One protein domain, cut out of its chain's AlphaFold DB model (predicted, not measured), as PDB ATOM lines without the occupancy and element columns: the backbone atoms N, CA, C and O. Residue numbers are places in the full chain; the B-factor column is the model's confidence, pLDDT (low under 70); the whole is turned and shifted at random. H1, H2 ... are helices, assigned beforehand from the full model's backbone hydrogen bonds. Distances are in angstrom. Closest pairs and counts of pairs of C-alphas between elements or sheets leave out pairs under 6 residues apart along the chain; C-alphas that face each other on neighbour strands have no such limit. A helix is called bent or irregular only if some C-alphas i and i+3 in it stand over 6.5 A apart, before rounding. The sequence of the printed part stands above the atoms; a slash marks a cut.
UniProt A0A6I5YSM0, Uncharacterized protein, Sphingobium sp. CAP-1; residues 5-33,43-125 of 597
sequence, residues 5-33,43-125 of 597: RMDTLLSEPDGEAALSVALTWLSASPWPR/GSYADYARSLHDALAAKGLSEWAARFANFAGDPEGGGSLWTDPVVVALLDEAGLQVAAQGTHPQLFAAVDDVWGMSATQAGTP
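AT A GLANCE: This is residues 5 to 33 and 43 to 125 of the 597 residues of an uncharacterized protein of Sphingobium sp. CAP-1 (UniProt A0A6I5YSM0). Two helical hairpins, H3 with H4 and H5 with H6, are bridged by H2, which packs at steep tilts on H3 of the one and H5 of the other; short H1 packs across the first part of H5. The 112 printed residues hold six named helices, H1 to H6 in chain order, and no named strand: all helix. The whole is compact, with a radius of gyration of the C-alphas of 13.1 A, and rounded, spanning 34 by 34 by 30 A.

IN THESE COORDINATES: Find C-alpha 5 at (209.312, 221.729, 265.891), where H1, residues 5 to 10, begins. H2 is residues 15 to 28, 19.8 A long; H3, residues 45 to 57, 18.3 A; H4, residues 62 to 72, 14.6 A. H5, residues 85 to 101, runs 24.2 A; H6, residues 105 to 117, runs 19.4 A to C-alpha 117 at (221.875, 213.346, 269.406). H4 is irregular, with C-alphas 67 and 70 7.1 A apart, and H6 only just, with 106 and 109 6.8 A apart.

HOW THE PARTS SIT: Start at the hub, H2. It touches H5 at a steep tilt of 54 degrees, closest C-alphas Leu 23 and Ala 94, 5.5 A, and H3 at 57 degrees, Val 21 and Leu 56, 6.4 A. Hairpin H3 and H4 has a shallow tilt of 21 degrees; hairpin H5 and H6, 23 degrees. H1 touches H5, closest C-alphas Arg 5 and Ala 89, 4.9 A. H3 and H5 are apart. Every O i to N i+4 pair is within hydrogen-bond range in H1, H2, H3 and H5, but 7 of 9 in H6 and 3 of 7 in H4, beside 4 of 8 O i to N i+3 pairs.

THE WHOLE: C-alphas 77 and 103 are farthest apart, 36.4 A. Residues 34 to 42 are not printed; C-alphas 33 and 43 are 11.7 A apart. The link H4 to H5 is long. Low pLDDT includes residues 70 to 83 and 116 to 124.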
ATOM      1  N   ARG A   5     209.028 222.489 264.666       70.44
ATOM      2  CA  ARG A   5     209.312 221.729 265.891       70.44
ATOM      3  C   ARG A   5     208.307 222.038 266.995       70.44
ATOM      4  O   ARG A   5     207.762 221.115 267.594       70.44
ATOM      5  N   MET A   6     208.017 223.319 267.222       71.00
ATOM      6  CA  MET A   6     206.989 223.735 268.179       71.00
ATOM      7  C   MET A   6     205.603 223.287 267.732       71.00
ATOM      8  O   MET A   6     204.846 222.798 268.559       71.00
ATOM      9  N   ASP A   7     205.290 223.360 266.439       74.44
ATOM     10  CA  ASP A   7     204.012 222.857 265.922       74.44
ATOM     11  C   ASP A   7     203.871 221.337 266.141       74.44
ATOM     12  O   ASP A   7     202.801 220.859 266.514       74.44
ATOM     13  N   THR A   8     204.966 220.580 265.989       76.25
ATOM     14  CA  THR A   8     205.008 219.137 266.289       76.25
ATOM     15  C   THR A   8     204.793 218.871 267.782       76.25
ATOM     16  O   THR A   8     203.985 218.018 268.141       76.25
ATOM     17  N   LEU A   9     205.447 219.630 268.666       78.75
ATOM     18  CA  LEU A   9     205.285 219.488 270.118       78.75
ATOM     19  C   LEU A   9     203.887 219.869 270.607       78.75
ATOM     20  O   LEU A   9     203.328 219.184 271.456       78.75
ATOM     21  N   LEU A  10     203.319 220.945 270.068       79.06
ATOM     22  CA  LEU A  10     201.984 221.430 270.425       79.06
ATOM     23  C   LEU A  10     200.865 220.542 269.864       79.06
ATOM     24  O   LEU A  10     199.736 220.610 270.345       79.06
ATOM     25  N   SER A  11     201.166 219.705 268.866       81.56
ATOM     26  CA  SER A  11     200.231 218.699 268.348       81.56
ATOM     27  C   SER A  11     200.100 217.460 269.244       81.56
ATOM     28  O   SER A  11     199.162 216.681 269.077       81.56
ATOM     29  N   GLU A  12     201.005 217.299 270.213       85.38
ATOM     30  CA  GLU A  12     201.059 216.163 271.129       85.38
ATOM     31  C   GLU A  12     200.466 216.519 272.505       85.38
ATOM     32  O   GLU A  12     200.725 217.607 273.036       85.38
ATOM     33  N   PRO A  13     199.691 215.611 273.130       85.19
ATOM     34  CA  PRO A  13     199.207 215.800 274.493       85.19
ATOM     35  C   PRO A  13     200.360 216.074 275.467       85.19
ATOM     36  O   PRO A  13     201.392 215.403 275.440       85.19
ATOM     37  N   ASP A  14     200.185 217.070 276.334       87.06
ATOM     38  CA  ASP A  14     201.161 217.477 277.353       87.06
ATOM     39  C   ASP A  14     202.547 217.905 276.819       87.06
ATOM     40  O   ASP A  14     203.509 217.974 277.588       87.06
ATOM     41  N   GLY A  15     202.671 218.253 275.530       86.19
ATOM     42  CA  GLY A  15     203.946 218.652 274.919       86.19
ATOM     43  C   GLY A  15     204.639 219.842 275.595       86.19
ATOM     44  O   GLY A  15     205.848 219.805 275.827       86.19
ATOM     45  N   GLU A  16     203.891 220.868 276.014       88.62
ATOM     46  CA  GLU A  16     204.447 221.996 276.782       88.62
ATOM     47  C   GLU A  16     204.964 221.565 278.164       88.62
ATOM     48  O   GLU A  16     206.007 222.036 278.629       88.62
ATOM     49  N   ALA A  17     204.258 220.640 278.822       89.25
ATOM     50  CA  ALA A  17     204.669 220.109 280.115       89.25
ATOM     51  C   ALA A  17     205.942 219.265 279.969       89.25
ATOM     52  O   ALA A  17     206.877 219.429 280.755       89.25
ATOM     53  N   ALA A  18     206.024 218.429 278.930       89.38
ATOM     54  CA  ALA A  18     207.223 217.665 278.599       89.38
ATOM     55  C   ALA A  18     208.423 218.581 278.321       89.38
ATOM     56  O   ALA A  18     209.509 218.349 278.858       89.38
ATOM     57  N   LEU A  19     208.223 219.672 277.573       90.38
ATOM     58  CA  LEU A  19     209.256 220.674 277.308       90.38
ATOM     59  C   LEU A  19     209.737 221.360 278.590       90.38
ATOM     60  O   LEU A  19     210.942 221.468 278.823       90.38
ATOM     61  N   SER A  20     208.821 221.754 279.478       90.56
ATOM     62  CA  SER A  20     209.183 222.330 280.780       90.56
ATOM     63  C   SER A  20     210.022 221.370 281.634       90.56
ATOM     64  O   SER A  20     210.943 221.811 282.336       90.56
ATOM     65  N   VAL A  21     209.726 220.067 281.591       89.94
ATOM     66  CA  VAL A  21     210.511 219.041 282.291       89.94
ATOM     67  C   VAL A  21     211.885 218.878 281.654       89.94
ATOM     68  O   VAL A  21     212.877 218.878 282.382       89.94
ATOM     69  N   ALA A  22     211.966 218.828 280.324       87.50
ATOM     70  CA  ALA A  22     213.225 218.731 279.591       87.50
ATOM     71  C   ALA A  22     214.156 219.927 279.865       87.50
ATOM     72  O   ALA A  22     215.343 219.737 280.118       87.50
ATOM     73  N   LEU A  23     213.626 221.154 279.916       87.19
ATOM     74  CA  LEU A  23     214.397 222.359 280.260       87.19
ATOM     75  C   LEU A  23     214.948 222.317 281.687       87.19
ATOM     76  O   LEU A  23     216.108 222.663 281.935       87.19
ATOM     77  N   THR A  24     214.122 221.867 282.631       86.31
ATOM     78  CA  THR A  24     214.531 221.701 284.031       86.31
ATOM     79  C   THR A  24     215.608 220.622 284.147       86.31
ATOM     80  O   THR A  24     216.609 220.819 284.833       86.31
ATOM     81  N   TRP A  25     215.432 219.505 283.439       85.12
ATOM     82  CA  TRP A  25     216.385 218.402 283.376       85.12
ATOM     83  C   TRP A  25     217.729 218.836 282.777       85.12
ATOM     84  O   TRP A  25     218.770 218.574 283.384       85.12
ATOM     85  N   LEU A  26     217.724 219.569 281.657       78.69
ATOM     86  CA  LEU A  26     218.934 220.127 281.045       78.69
ATOM     87  C   LEU A  26     219.685 221.024 282.026       78.69
ATOM     88  O   LEU A  26     220.898 220.892 282.170       78.69
ATOM     89  N   SER A  27     218.952 221.880 282.739       74.50
ATOM     90  CA  SER A  27     219.506 222.840 283.698       74.50
ATOM     91  C   SER A  27     220.040 222.197 284.984       74.50
ATOM     92  O   SER A  27     220.943 222.750 285.614       74.50
ATOM     93  N   ALA A  28     219.487 221.050 285.389       71.88
ATOM     94  CA  ALA A  28     219.833 220.345 286.625       71.88
ATOM     95  C   ALA A  28     220.884 219.236 286.440       71.88
ATOM     96  O   ALA A  28     221.489 218.794 287.419       71.88
ATOM     97  N   SER A  29     221.099 218.772 285.208       59.44
ATOM     98  CA  SER A  29     221.972 217.633 284.928       59.44
ATOM     99  C   SER A  29     223.458 217.981 285.110       59.44
ATOM    100  O   SER A  29     223.922 219.021 284.631       59.44
ATOM    101  N   PRO A  30     224.250 217.127 285.783       52.84
ATOM    102  CA  PRO A  30     225.693 217.283 285.878       52.84
ATOM    103  C   PRO A  30     226.343 216.830 284.562       52.84
ATOM    104  O   PRO A  30     226.946 215.764 284.488       52.84
ATOM    105  N   TRP A  31     226.216 217.636 283.508       51.09
ATOM    106  CA  TRP A  31     226.981 217.459 282.270       51.09
ATOM    107  C   TRP A  31     228.486 217.489 282.604       51.09
ATOM    108  O   TRP A  31     228.882 218.229 283.517       51.09
ATOM    109  N   PRO A  32     229.335 216.655 281.975       47.31
ATOM    110  CA  PRO A  32     230.661 216.343 282.502       47.31
ATOM    111  C   PRO A  32     231.495 217.605 282.765       47.31
ATOM    112  O   PRO A  32     231.756 218.419 281.885       47.31
ATOM    113  N   ARG A  33     231.936 217.750 284.021       41.16
ATOM    114  CA  ARG A  33     232.679 218.906 284.556       41.16
ATOM    115  C   ARG A  33     234.165 218.952 284.165       41.16
ATOM    116  O   ARG A  33     234.942 219.623 284.835       41.16
ATOM    117  N   GLY A  43     229.320 209.710 280.186       52.69
ATOM    118  CA  GLY A  43     228.000 209.065 280.199       52.69
ATOM    119  C   GLY A  43     227.670 208.465 278.834       52.69
ATOM    120  O   GLY A  43     227.950 209.083 277.803       52.69
ATOM    121  N   SER A  44     227.104 207.256 278.809       60.97
ATOM    122  CA  SER A  44     226.553 206.694 277.573       60.97
ATOM    123  C   SER A  44     225.257 207.435 277.220       60.97
ATOM    124  O   SER A  44     224.552 207.912 278.110       60.97
ATOM    125  N   TYR A  45     224.894 207.535 275.934       65.62
ATOM    126  CA  TYR A  45     223.611 208.141 275.537       65.62
ATOM    127  C   TYR A  45     222.408 207.473 276.230       65.62
ATOM    128  O   TYR A  45     221.392 208.123 276.470       65.62
ATOM    129  N   ALA A  46     222.542 206.194 276.603       67.38
ATOM    130  CA  ALA A  46     221.531 205.445 277.341       67.38
ATOM    131  C   ALA A  46     221.311 205.989 278.758       67.38
ATOM    132  O   ALA A  46     220.182 205.997 279.243       67.38
ATOM    133  N   ASP A  47     222.357 206.507 279.403       71.06
ATOM    134  CA  ASP A  47     222.250 207.094 280.739       71.06
ATOM    135  C   ASP A  47     221.527 208.447 280.704       71.06
ATOM    136  O   ASP A  47     220.708 208.730 281.579       71.06
ATOM    137  N   TYR A  48     221.748 209.251 279.655       74.00
ATOM    138  CA  TYR A  48     221.008 210.500 279.450       74.00
ATOM    139  C   TYR A  48     219.526 210.248 279.156       74.00
ATOM    140  O   TYR A  48     218.666 210.867 279.784       74.00
ATOM    141  N   ALA A  49     219.219 209.296 278.272       75.69
ATOM    142  CA  ALA A  49     217.843 208.908 277.970       75.69
ATOM    143  C   ALA A  49     217.109 208.361 279.207       75.69
ATOM    144  O   ALA A  49     215.965 208.736 279.454       75.69
ATOM    145  N   ARG A  50     217.778 207.536 280.028       77.00
ATOM    146  CA  ARG A  50     217.228 207.022 281.295       77.00
ATOM    147  C   ARG A  50     216.958 208.146 282.297       77.00
ATOM    148  O   ARG A  50     215.904 208.178 282.919       77.00
ATOM    149  N   SER A  51     217.871 209.108 282.418       81.50
ATOM    150  CA  SER A  51     217.681 210.250 283.315       81.50
ATOM    151  C   SER A  51     216.502 211.139 282.899       81.50
ATOM    152  O   SER A  51     215.743 211.576 283.767       81.50
ATOM    153  N   LEU A  52     216.319 211.388 281.598       84.06
ATOM    154  CA  LEU A  52     215.172 212.150 281.099       84.06
ATOM    155  C   LEU A  52     213.862 211.354 281.215       84.06
ATOM    156  O   LEU A  52     212.850 211.924 281.623       84.06
ATOM    157  N   HIS A  53     213.888 210.042 280.946       86.25
ATOM    158  CA  HIS A  53     212.777 209.124 281.225       86.25
ATOM    159  C   HIS A  53     212.296 209.272 282.675       86.25
ATOM    160  O   HIS A  53     211.115 209.520 282.917       86.25
ATOM    161  N   ASP A  54     213.217 209.171 283.637       85.31
ATOM    162  CA  ASP A  54     212.890 209.235 285.062       85.31
ATOM    163  C   ASP A  54     212.342 210.616 285.453       85.31
ATOM    164  O   ASP A  54     211.402 210.712 286.245       85.31
ATOM    165  N   ALA A  55     212.872 211.692 284.859       87.25
ATOM    166  CA  ALA A  55     212.381 213.052 285.075       87.25
ATOM    167  C   ALA A  55     210.945 213.254 284.554       87.25
ATOM    168  O   ALA A  55     210.126 213.875 285.238       87.25
ATOM    169  N   LEU A  56     210.624 212.712 283.373       89.31
ATOM    170  CA  LEU A  56     209.281 212.753 282.782       89.31
ATOM    171  C   LEU A  56     208.293 211.899 283.590       89.31
ATOM    172  O   LEU A  56     207.207 212.371 283.944       89.31
ATOM    173  N   ALA A  57     208.692 210.682 283.968       88.81
ATOM    174  CA  ALA A  57     207.882 209.779 284.782       88.81
ATOM    175  C   ALA A  57     207.565 210.382 286.161       88.81
ATOM    176  O   ALA A  57     206.417 210.349 286.606       88.81
ATOM    177  N   ALA A  58     208.545 211.021 286.811       89.25
ATOM    178  CA  ALA A  58     208.364 211.696 288.098       89.25
ATOM    179  C   ALA A  58     207.366 212.869 288.049       89.25
ATOM    180  O   ALA A  58     206.883 213.319 289.090       89.25
ATOM    181  N   LYS A  59     207.053 213.374 286.853       92.00
ATOM    182  CA  LYS A  59     206.084 214.451 286.617       92.00
ATOM    183  C   LYS A  59     204.735 213.945 286.106       92.00
ATOM    184  O   LYS A  59     203.869 214.758 285.807       92.00
ATOM    185  N   GLY A  60     204.539 212.626 286.063       89.81
ATOM    186  CA  GLY A  60     203.294 211.997 285.619       89.81
ATOM    187  C   GLY A  60     203.128 211.941 284.100       89.81
ATOM    188  O   GLY A  60     202.057 211.572 283.630       89.81
ATOM    189  N   LEU A  61     204.172 212.266 283.331       90.81
ATOM    190  CA  LEU A  61     204.149 212.273 281.867       90.81
ATOM    191  C   LEU A  61     204.501 210.883 281.320       90.81
ATOM    192  O   LEU A  61     205.502 210.701 280.630       90.81
ATOM    193  N   SER A  62     203.702 209.877 281.681       85.56
ATOM    194  CA  SER A  62     204.000 208.460 281.424       85.56
ATOM    195  C   SER A  62     204.112 208.117 279.936       85.56
ATOM    196  O   SER A  62     204.947 207.297 279.567       85.56
ATOM    197  N   GLU A  63     203.309 208.754 279.078       84.75
ATOM    198  CA  GLU A  63     203.369 208.551 277.623       84.75
ATOM    199  C   GLU A  63     204.658 209.119 277.022       84.75
ATOM    200  O   GLU A  63     205.285 208.473 276.186       84.75
ATOM    201  N   TRP A  64     205.111 210.277 277.508       87.75
ATOM    202  CA  TRP A  64     206.401 210.855 277.135       87.75
ATOM    203  C   TRP A  64     207.566 210.026 277.669       87.75
ATOM    204  O   TRP A  64     208.485 209.724 276.917       87.75
ATOM    205  N   ALA A  65     207.514 209.599 278.935       85.56
ATOM    206  CA  ALA A  65     208.529 208.732 279.525       85.56
ATOM    207  C   ALA A  65     208.664 207.417 278.737       85.56
ATOM    208  O   ALA A  65     209.776 207.019 278.400       85.56
ATOM    209  N   ALA A  66     207.551 206.791 278.342       83.88
ATOM    210  CA  ALA A  66     207.554 205.548 277.570       83.88
ATOM    211  C   ALA A  66     208.321 205.654 276.237       83.88
ATOM    212  O   ALA A  66     208.966 204.681 275.839       83.88
ATOM    213  N   ARG A  67     208.341 206.832 275.589       82.56
ATOM    214  CA  ARG A  67     209.127 207.068 274.358       82.56
ATOM    215  C   ARG A  67     210.639 206.931 274.578       82.56
ATOM    216  O   ARG A  67     211.360 206.586 273.649       82.56
ATOM    217  N   PHE A  68     211.114 207.111 275.813       77.50
ATOM    218  CA  PHE A  68     212.520 206.937 276.205       77.50
ATOM    219  C   PHE A  68     212.815 205.568 276.858       77.50
ATOM    220  O   PHE A  68     213.980 205.184 276.992       77.50
ATOM    221  N   ALA A  69     211.785 204.800 277.245       71.31
ATOM    222  CA  ALA A  69     211.917 203.567 278.035       71.31
ATOM    223  C   ALA A  69     212.613 202.413 277.287       71.31
ATOM    224  O   ALA A  69     213.413 201.689 277.878       71.31
ATOM    225  N   ASN A  70     212.366 202.269 275.979       59.88
ATOM    226  CA  ASN A  70     212.954 201.200 275.159       59.88
ATOM    227  C   ASN A  70     214.483 201.315 274.999       59.88
ATOM    228  O   ASN A  70     215.132 200.333 274.656       59.88
ATOM    229  N   PHE A  71     215.067 202.484 275.272       64.06
ATOM    230  CA  PHE A  71     216.497 202.746 275.081       64.06
ATOM    231  C   PHE A  71     217.298 202.740 276.385       64.06
ATOM    232  O   PHE A  71     218.470 202.373 276.407       64.06
ATOM    233  N   ALA A  72     216.653 203.058 277.511       55.28
ATOM    234  CA  ALA A  72     217.251 202.887 278.832       55.28
ATOM    235  C   ALA A  72     217.661 201.423 279.121       55.28
ATOM    236  O   ALA A  72     218.456 201.196 280.042       55.28
ATOM    237  N   GLY A  73     217.119 200.458 278.359       53.50
ATOM    238  CA  GLY A  73     217.299 199.014 278.522       53.50
ATOM    239  C   GLY A  73     218.227 198.292 277.530       53.50
ATOM    240  O   GLY A  73     218.514 197.127 277.788       53.50
ATOM    241  N   ASP A  74     218.721 198.926 276.454       54.84
ATOM    242  CA  ASP A  74     219.626 198.282 275.475       54.84
ATOM    243  C   ASP A  74     220.892 199.129 275.209       54.84
ATOM    244  O   ASP A  74     220.892 200.007 274.347       54.84
ATOM    245  N   PRO A  75     221.981 198.914 275.975       51.19
ATOM    246  CA  PRO A  75     223.220 199.683 275.848       51.19
ATOM    247  C   PRO A  75     224.127 199.256 274.675       51.19
ATOM    248  O   PRO A  75     225.065 199.991 274.363       51.19
ATOM    249  N   GLU A  76     223.883 198.103 274.033       48.69
ATOM    250  CA  GLU A  76     224.711 197.573 272.927       48.69
ATOM    251  C   GLU A  76     224.006 197.629 271.560       48.69
ATOM    252  O   GLU A  76     224.667 197.682 270.518       48.69
ATOM    253  N   GLY A  77     222.673 197.683 271.532       46.22
ATOM    254  CA  GLY A  77     221.894 197.933 270.328       46.22
ATOM    255  C   GLY A  77     221.948 199.402 269.920       46.22
ATOM    256  O   GLY A  77     221.169 200.220 270.396       46.22
ATOM    257  N   GLY A  78     222.823 199.749 268.974       43.66
ATOM    258  CA  GLY A  78     222.858 201.054 268.291       43.66
ATOM    259  C   GLY A  78     221.611 201.373 267.442       43.66
ATOM    260  O   GLY A  78     221.738 201.933 266.355       43.66
ATOM    261  N   GLY A  79     220.413 200.984 267.889       43.12
ATOM    262  CA  GLY A  79     219.134 201.347 267.293       43.12
ATOM    263  C   GLY A  79     218.835 202.823 267.537       43.12
ATOM    264  O   GLY A  79     218.967 203.327 268.652       43.12
ATOM    265  N   SER A  80     218.464 203.542 266.477       49.16
ATOM    266  CA  SER A  80     218.212 204.977 266.533       49.16
ATOM    267  C   SER A  80     216.999 205.292 267.420       49.16
ATOM    268  O   SER A  80     215.862 205.212 266.965       49.16
ATOM    269  N   LEU A  81     217.248 205.772 268.644       47.84
ATOM    270  CA  LEU A  81     216.323 206.610 269.444       47.84
ATOM    271  C   LEU A  81     215.745 207.786 268.626       47.84
ATOM    272  O   LEU A  81     214.743 208.402 268.965       47.84
ATOM    273  N   TRP A  82     216.446 208.102 267.545       58.50
ATOM    274  CA  TRP A  82     216.525 209.395 266.898       58.50
ATOM    275  C   TRP A  82     215.681 209.473 265.619       58.50
ATOM    276  O   TRP A  82     215.854 210.394 264.830       58.50
ATOM    277  N   THR A  83     214.774 208.509 265.411       57.28
ATOM    278  CA  THR A  83     213.770 208.523 264.331       57.28
ATOM    279  C   THR A  83     212.373 208.919 264.799       57.28
ATOM    280  O   THR A  83     211.547 209.189 263.931       57.28
ATOM    281  N   ASP A  84     212.087 208.965 266.112       73.81
ATOM    282  CA  ASP A  84     210.824 209.525 266.619       73.81
ATOM    283  C   ASP A  84     210.872 211.058 266.472       73.81
ATOM    284  O   ASP A  84     211.615 211.722 267.209       73.81
ATOM    285  N   PRO A  85     210.094 211.648 265.540       75.50
ATOM    286  CA  PRO A  85     210.161 213.077 265.250       75.50
ATOM    287  C   PRO A  85     209.775 213.950 266.446       75.50
ATOM    288  O   PRO A  85     210.218 215.090 266.545       75.50
ATOM    289  N   VAL A  86     208.969 213.423 267.369       79.56
ATOM    290  CA  VAL A  86     208.465 214.160 268.528       79.56
ATOM    291  C   VAL A  86     209.519 214.230 269.631       79.56
ATOM    292  O   VAL A  86     209.697 215.276 270.255       79.56
ATOM    293  N   VAL A  87     210.265 213.143 269.846       79.38
ATOM    294  CA  VAL A  87     211.417 213.131 270.765       79.38
ATOM    295  C   VAL A  87     212.512 214.068 270.257       79.38
ATOM    296  O   VAL A  87     213.067 214.844 271.037       79.38
ATOM    297  N   VAL A  88     212.778 214.041 268.948       78.12
ATOM    298  CA  VAL A  88     213.708 214.967 268.288       78.12
ATOM    299  C   VAL A  88     213.242 216.413 268.458       78.12
ATOM    300  O   VAL A  88     214.026 217.246 268.908       78.12
ATOM    301  N   ALA A  89     211.964 216.706 268.196       82.06
ATOM    302  CA  ALA A  89     211.406 218.045 268.365       82.06
ATOM    303  C   ALA A  89     211.520 218.549 269.815       82.06
ATOM    304  O   ALA A  89     211.903 219.698 270.023       82.06
ATOM    305  N   LEU A  90     211.254 217.693 270.813       85.62
ATOM    306  CA  LEU A  90     211.333 218.042 272.236       85.62
ATOM    307  C   LEU A  90     212.751 218.456 272.636       85.62
ATOM    308  O   LEU A  90     212.951 219.478 273.292       85.62
ATOM    309  N   LEU A  91     213.732 217.639 272.252       81.75
ATOM    310  CA  LEU A  91     215.134 217.856 272.583       81.75
ATOM    311  C   LEU A  91     215.711 219.060 271.832       81.75
ATOM    312  O   LEU A  91     216.368 219.900 272.449       81.75
ATOM    313  N   ASP A  92     215.414 219.191 270.538       81.12
ATOM    314  CA  ASP A  92     215.826 220.344 269.739       81.12
ATOM    315  C   ASP A  92     215.275 221.648 270.318       81.12
ATOM    316  O   ASP A  92     216.032 222.606 270.484       81.12
ATOM    317  N   GLU A  93     213.983 221.686 270.659       86.19
ATOM    318  CA  GLU A  93     213.342 222.866 271.236       86.19
ATOM    319  C   GLU A  93     213.937 223.228 272.596       86.19
ATOM    320  O   GLU A  93     214.251 224.393 272.853       86.19
ATOM    321  N   ALA A  94     214.142 222.234 273.463       85.88
ATOM    322  CA  ALA A  94     214.748 222.456 274.765       85.88
ATOM    323  C   ALA A  94     216.179 223.014 274.623       85.88
ATOM    324  O   ALA A  94     216.544 223.978 275.303       85.88
ATOM    325  N   GLY A  95     216.965 222.476 273.682       83.94
ATOM    326  CA  GLY A  95     218.284 222.997 273.325       83.94
ATOM    327  C   GLY A  95     218.232 224.428 272.779       83.94
ATOM    328  O   GLY A  95     219.008 225.280 273.214       83.94
ATOM    329  N   LEU A  96     217.282 224.728 271.885       85.94
ATOM    330  CA  LEU A  96     217.080 226.061 271.307       85.94
ATOM    331  C   LEU A  96     216.718 227.107 272.361       85.94
ATOM    332  O   LEU A  96     217.246 228.214 272.304       85.94
ATOM    333  N   GLN A  97     215.860 226.787 273.331       87.38
ATOM    334  CA  GLN A  97     215.499 227.737 274.390       87.38
ATOM    335  C   GLN A  97     216.665 228.018 275.339       87.38
ATOM    336  O   GLN A  97     216.903 229.176 275.685       87.38
ATOM    337  N   VAL A  98     217.441 226.994 275.709       83.88
ATOM    338  CA  VAL A  98     218.664 227.179 276.507       83.88
ATOM    339  C   VAL A  98     219.690 228.023 275.741       83.88
ATOM    340  O   VAL A  98     220.277 228.953 276.303       83.88
ATOM    341  N   ALA A  99     219.880 227.746 274.448       84.06
ATOM    342  CA  ALA A  99     220.793 228.494 273.588       84.06
ATOM    343  C   ALA A  99     220.350 229.955 273.385       84.06
ATOM    344  O   ALA A  99     221.180 230.861 273.471       84.06
ATOM    345  N   ALA A 100     219.049 230.192 273.180       86.25
ATOM    346  CA  ALA A 100     218.468 231.521 272.996       86.25
ATOM    347  C   ALA A 100     218.592 232.394 274.246       86.25
ATOM    348  O   ALA A 100     218.839 233.586 274.129       86.25
ATOM    349  N   GLN A 101     218.478 231.817 275.444       82.88
ATOM    350  CA  GLN A 101     218.686 232.572 276.681       82.88
ATOM    351  C   GLN A 101     220.149 233.007 276.844       82.88
ATOM    352  O   GLN A 101     220.422 234.097 277.339       82.88
ATOM    353  N   GLY A 102     221.111 232.157 276.464       75.25
ATOM    354  CA  GLY A 102     222.546 232.471 276.511       75.25
ATOM    355  C   GLY A 102     223.122 232.743 277.915       75.25
ATOM    356  O   GLY A 102     224.293 233.108 278.047       75.25
ATOM    357  N   THR A 103     222.332 232.577 278.979       72.50
ATOM    358  CA  THR A 103     222.665 232.949 280.367       72.50
ATOM    359  C   THR A 103     223.416 231.860 281.136       72.50
ATOM    360  O   THR A 103     224.109 232.178 282.106       72.50
ATOM    361  N   HIS A 104     223.329 230.597 280.705       71.19
ATOM    362  CA  HIS A 104     223.872 229.428 281.409       71.19
ATOM    363  C   HIS A 104     225.005 228.741 280.615       71.19
ATOM    364  O   HIS A 104     224.780 227.718 279.969       71.19
ATOM    365  N   PRO A 105     226.247 229.264 280.654       63.06
ATOM    366  CA  PRO A 105     227.355 228.796 279.808       63.06
ATOM    367  C   PRO A 105     227.778 227.340 280.054       63.06
ATOM    368  O   PRO A 105     228.314 226.692 279.156       63.06
ATOM    369  N   GLN A 106     227.527 226.804 281.250       65.12
ATOM    370  CA  GLN A 106     227.751 225.396 281.575       65.12
ATOM    371  C   GLN A 106     226.845 224.441 280.781       65.12
ATOM    372  O   GLN A 106     227.169 223.265 280.660       65.12
ATOM    373  N   LEU A 107     225.734 224.940 280.228       70.19
ATOM    374  CA  LEU A 107     224.767 224.143 279.475       70.19
ATOM    375  C   LEU A 107     225.060 224.115 277.971       70.19
ATOM    376  O   LEU A 107     224.406 223.382 277.249       70.19
ATOM    377  N   PHE A 108     226.047 224.857 277.460       73.69
ATOM    378  CA  PHE A 108     226.338 224.841 276.017       73.69
ATOM    379  C   PHE A 108     226.905 223.500 275.544       73.69
ATOM    380  O   PHE A 108     226.595 223.074 274.440       73.69
ATOM    381  N   ALA A 109     227.671 222.809 276.394       70.50
ATOM    382  CA  ALA A 109     228.084 221.433 276.119       70.50
ATOM    383  C   ALA A 109     226.878 220.477 276.102       70.50
ATOM    384  O   ALA A 109     226.809 219.593 275.263       70.50
ATOM    385  N   ALA A 110     225.887 220.712 276.971       71.69
ATOM    386  CA  ALA A 110     224.630 219.970 276.954       71.69
ATOM    387  C   ALA A 110     223.840 220.213 275.664       71.69
ATOM    388  O   ALA A 110     223.290 219.278 275.100       71.69
ATOM    389  N   VAL A 111     223.804 221.459 275.180       76.25
ATOM    390  CA  VAL A 111     223.189 221.813 273.892       76.25
ATOM    391  C   VAL A 111     223.910 221.110 272.737       76.25
ATOM    392  O   VAL A 111     223.245 220.558 271.865       76.25
ATOM    393  N   ASP A 112     225.248 221.071 272.749       74.25
ATOM    394  CA  ASP A 112     226.039 220.324 271.758       74.25
ATOM    395  C   ASP A 112     225.727 218.822 271.797       74.25
ATOM    396  O   ASP A 112     225.535 218.210 270.749       74.25
ATOM    397  N   ASP A 113     225.645 218.231 272.991       71.06
ATOM    398  CA  ASP A 113     225.300 216.821 273.161       71.06
ATOM    399  C   ASP A 113     223.876 216.543 272.654       71.06
ATOM    400  O   ASP A 113     223.671 215.585 271.910       71.06
ATOM    401  N   VAL A 114     222.909 217.407 272.990       72.44
ATOM    402  CA  VAL A 114     221.506 217.362 272.536       72.44
ATOM    403  C   VAL A 114     221.388 217.441 271.017       72.44
ATOM    404  O   VAL A 114     220.750 216.580 270.416       72.44
ATOM    405  N   TRP A 115     222.043 218.404 270.374       74.00
ATOM    406  CA  TRP A 115     222.002 218.533 268.913       74.00
ATOM    407  C   TRP A 115     222.876 217.506 268.189       74.00
ATOM    408  O   TRP A 115     222.604 217.149 267.045       74.00
ATOM    409  N   GLY A 116     223.909 216.979 268.849       66.44
ATOM    410  CA  GLY A 116     224.654 215.814 268.375       66.44
ATOM    411  C   GLY A 116     223.823 214.527 268.412       66.44
ATOM    412  O   GLY A 116     224.073 213.619 267.619       66.44
ATOM    413  N   MET A 117     222.830 214.452 269.303       62.31
ATOM    414  CA  MET A 117     221.875 213.346 269.406       62.31
ATOM    415  C   MET A 117     220.730 213.439 268.378       62.31
ATOM    416  O   MET A 117     220.253 212.404 267.925       62.31
ATOM    417  N   SER A 118     220.312 214.637 267.954       59.62
ATOM    418  CA  SER A 118     219.132 214.854 267.094       59.62
ATOM    419  C   SER A 118     219.376 214.757 265.579       59.62
ATOM    420  O   SER A 118     218.558 215.220 264.786       59.62
ATOM    421  N   ALA A 119     220.486 214.150 265.143       52.16
ATOM    422  CA  ALA A 119     220.993 214.220 263.771       52.16
ATOM    423  C   ALA A 119     220.160 213.467 262.701       52.16
ATOM    424  O   ALA A 119     220.673 212.569 262.036       52.16
ATOM    425  N   THR A 120     218.915 213.881 262.452       46.06
ATOM    426  CA  THR A 120     218.176 213.587 261.217       46.06
ATOM    427  C   THR A 120     217.176 214.696 260.867       46.06
ATOM    428  O   THR A 120     216.180 214.885 261.546       46.06
ATOM    429  N   GLN A 121     217.426 215.310 259.703       46.28
ATOM    430  CA  GLN A 121     216.467 215.932 258.774       46.28
ATOM    431  C   GLN A 121     215.896 217.335 259.109       46.28
ATOM    432  O   GLN A 121     215.054 217.510 259.974       46.28
ATOM    433  N   ALA A 122     216.289 218.293 258.250       37.31
ATOM    434  CA  ALA A 122     215.761 219.650 258.022       37.31
ATOM    435  C   ALA A 122     216.253 220.797 258.940       37.31
ATOM    436  O   ALA A 122     215.748 221.019 260.035       37.31
ATOM    437  N   GLY A 123     217.175 221.607 258.397       53.22
ATOM    438  CA  GLY A 123     217.626 222.888 258.959       53.22
ATOM    439  C   GLY A 123     218.584 222.729 260.136       53.22
ATOM    440  O   GLY A 123     218.310 222.013 261.095       53.22
ATOM    441  N   THR A 124     219.735 223.398 260.095       68.25
ATOM    442  CA  THR A 124     220.663 223.314 261.235       68.25
ATOM    443  C   THR A 124     220.063 224.072 262.433       68.25
ATOM    444  O   THR A 124     219.560 225.178 262.233       68.25
ATOM    445  N   PRO A 125     220.097 223.557 263.681       74.94
ATOM    446  CA  PRO A 125     219.609 224.285 264.864       74.94
ATOM    447  C   PRO A 125     220.154 225.721 264.977       74.94
ATOM    448  O   PRO A 125     219.464 226.625 265.444       74.94
TER     449      PRO A 125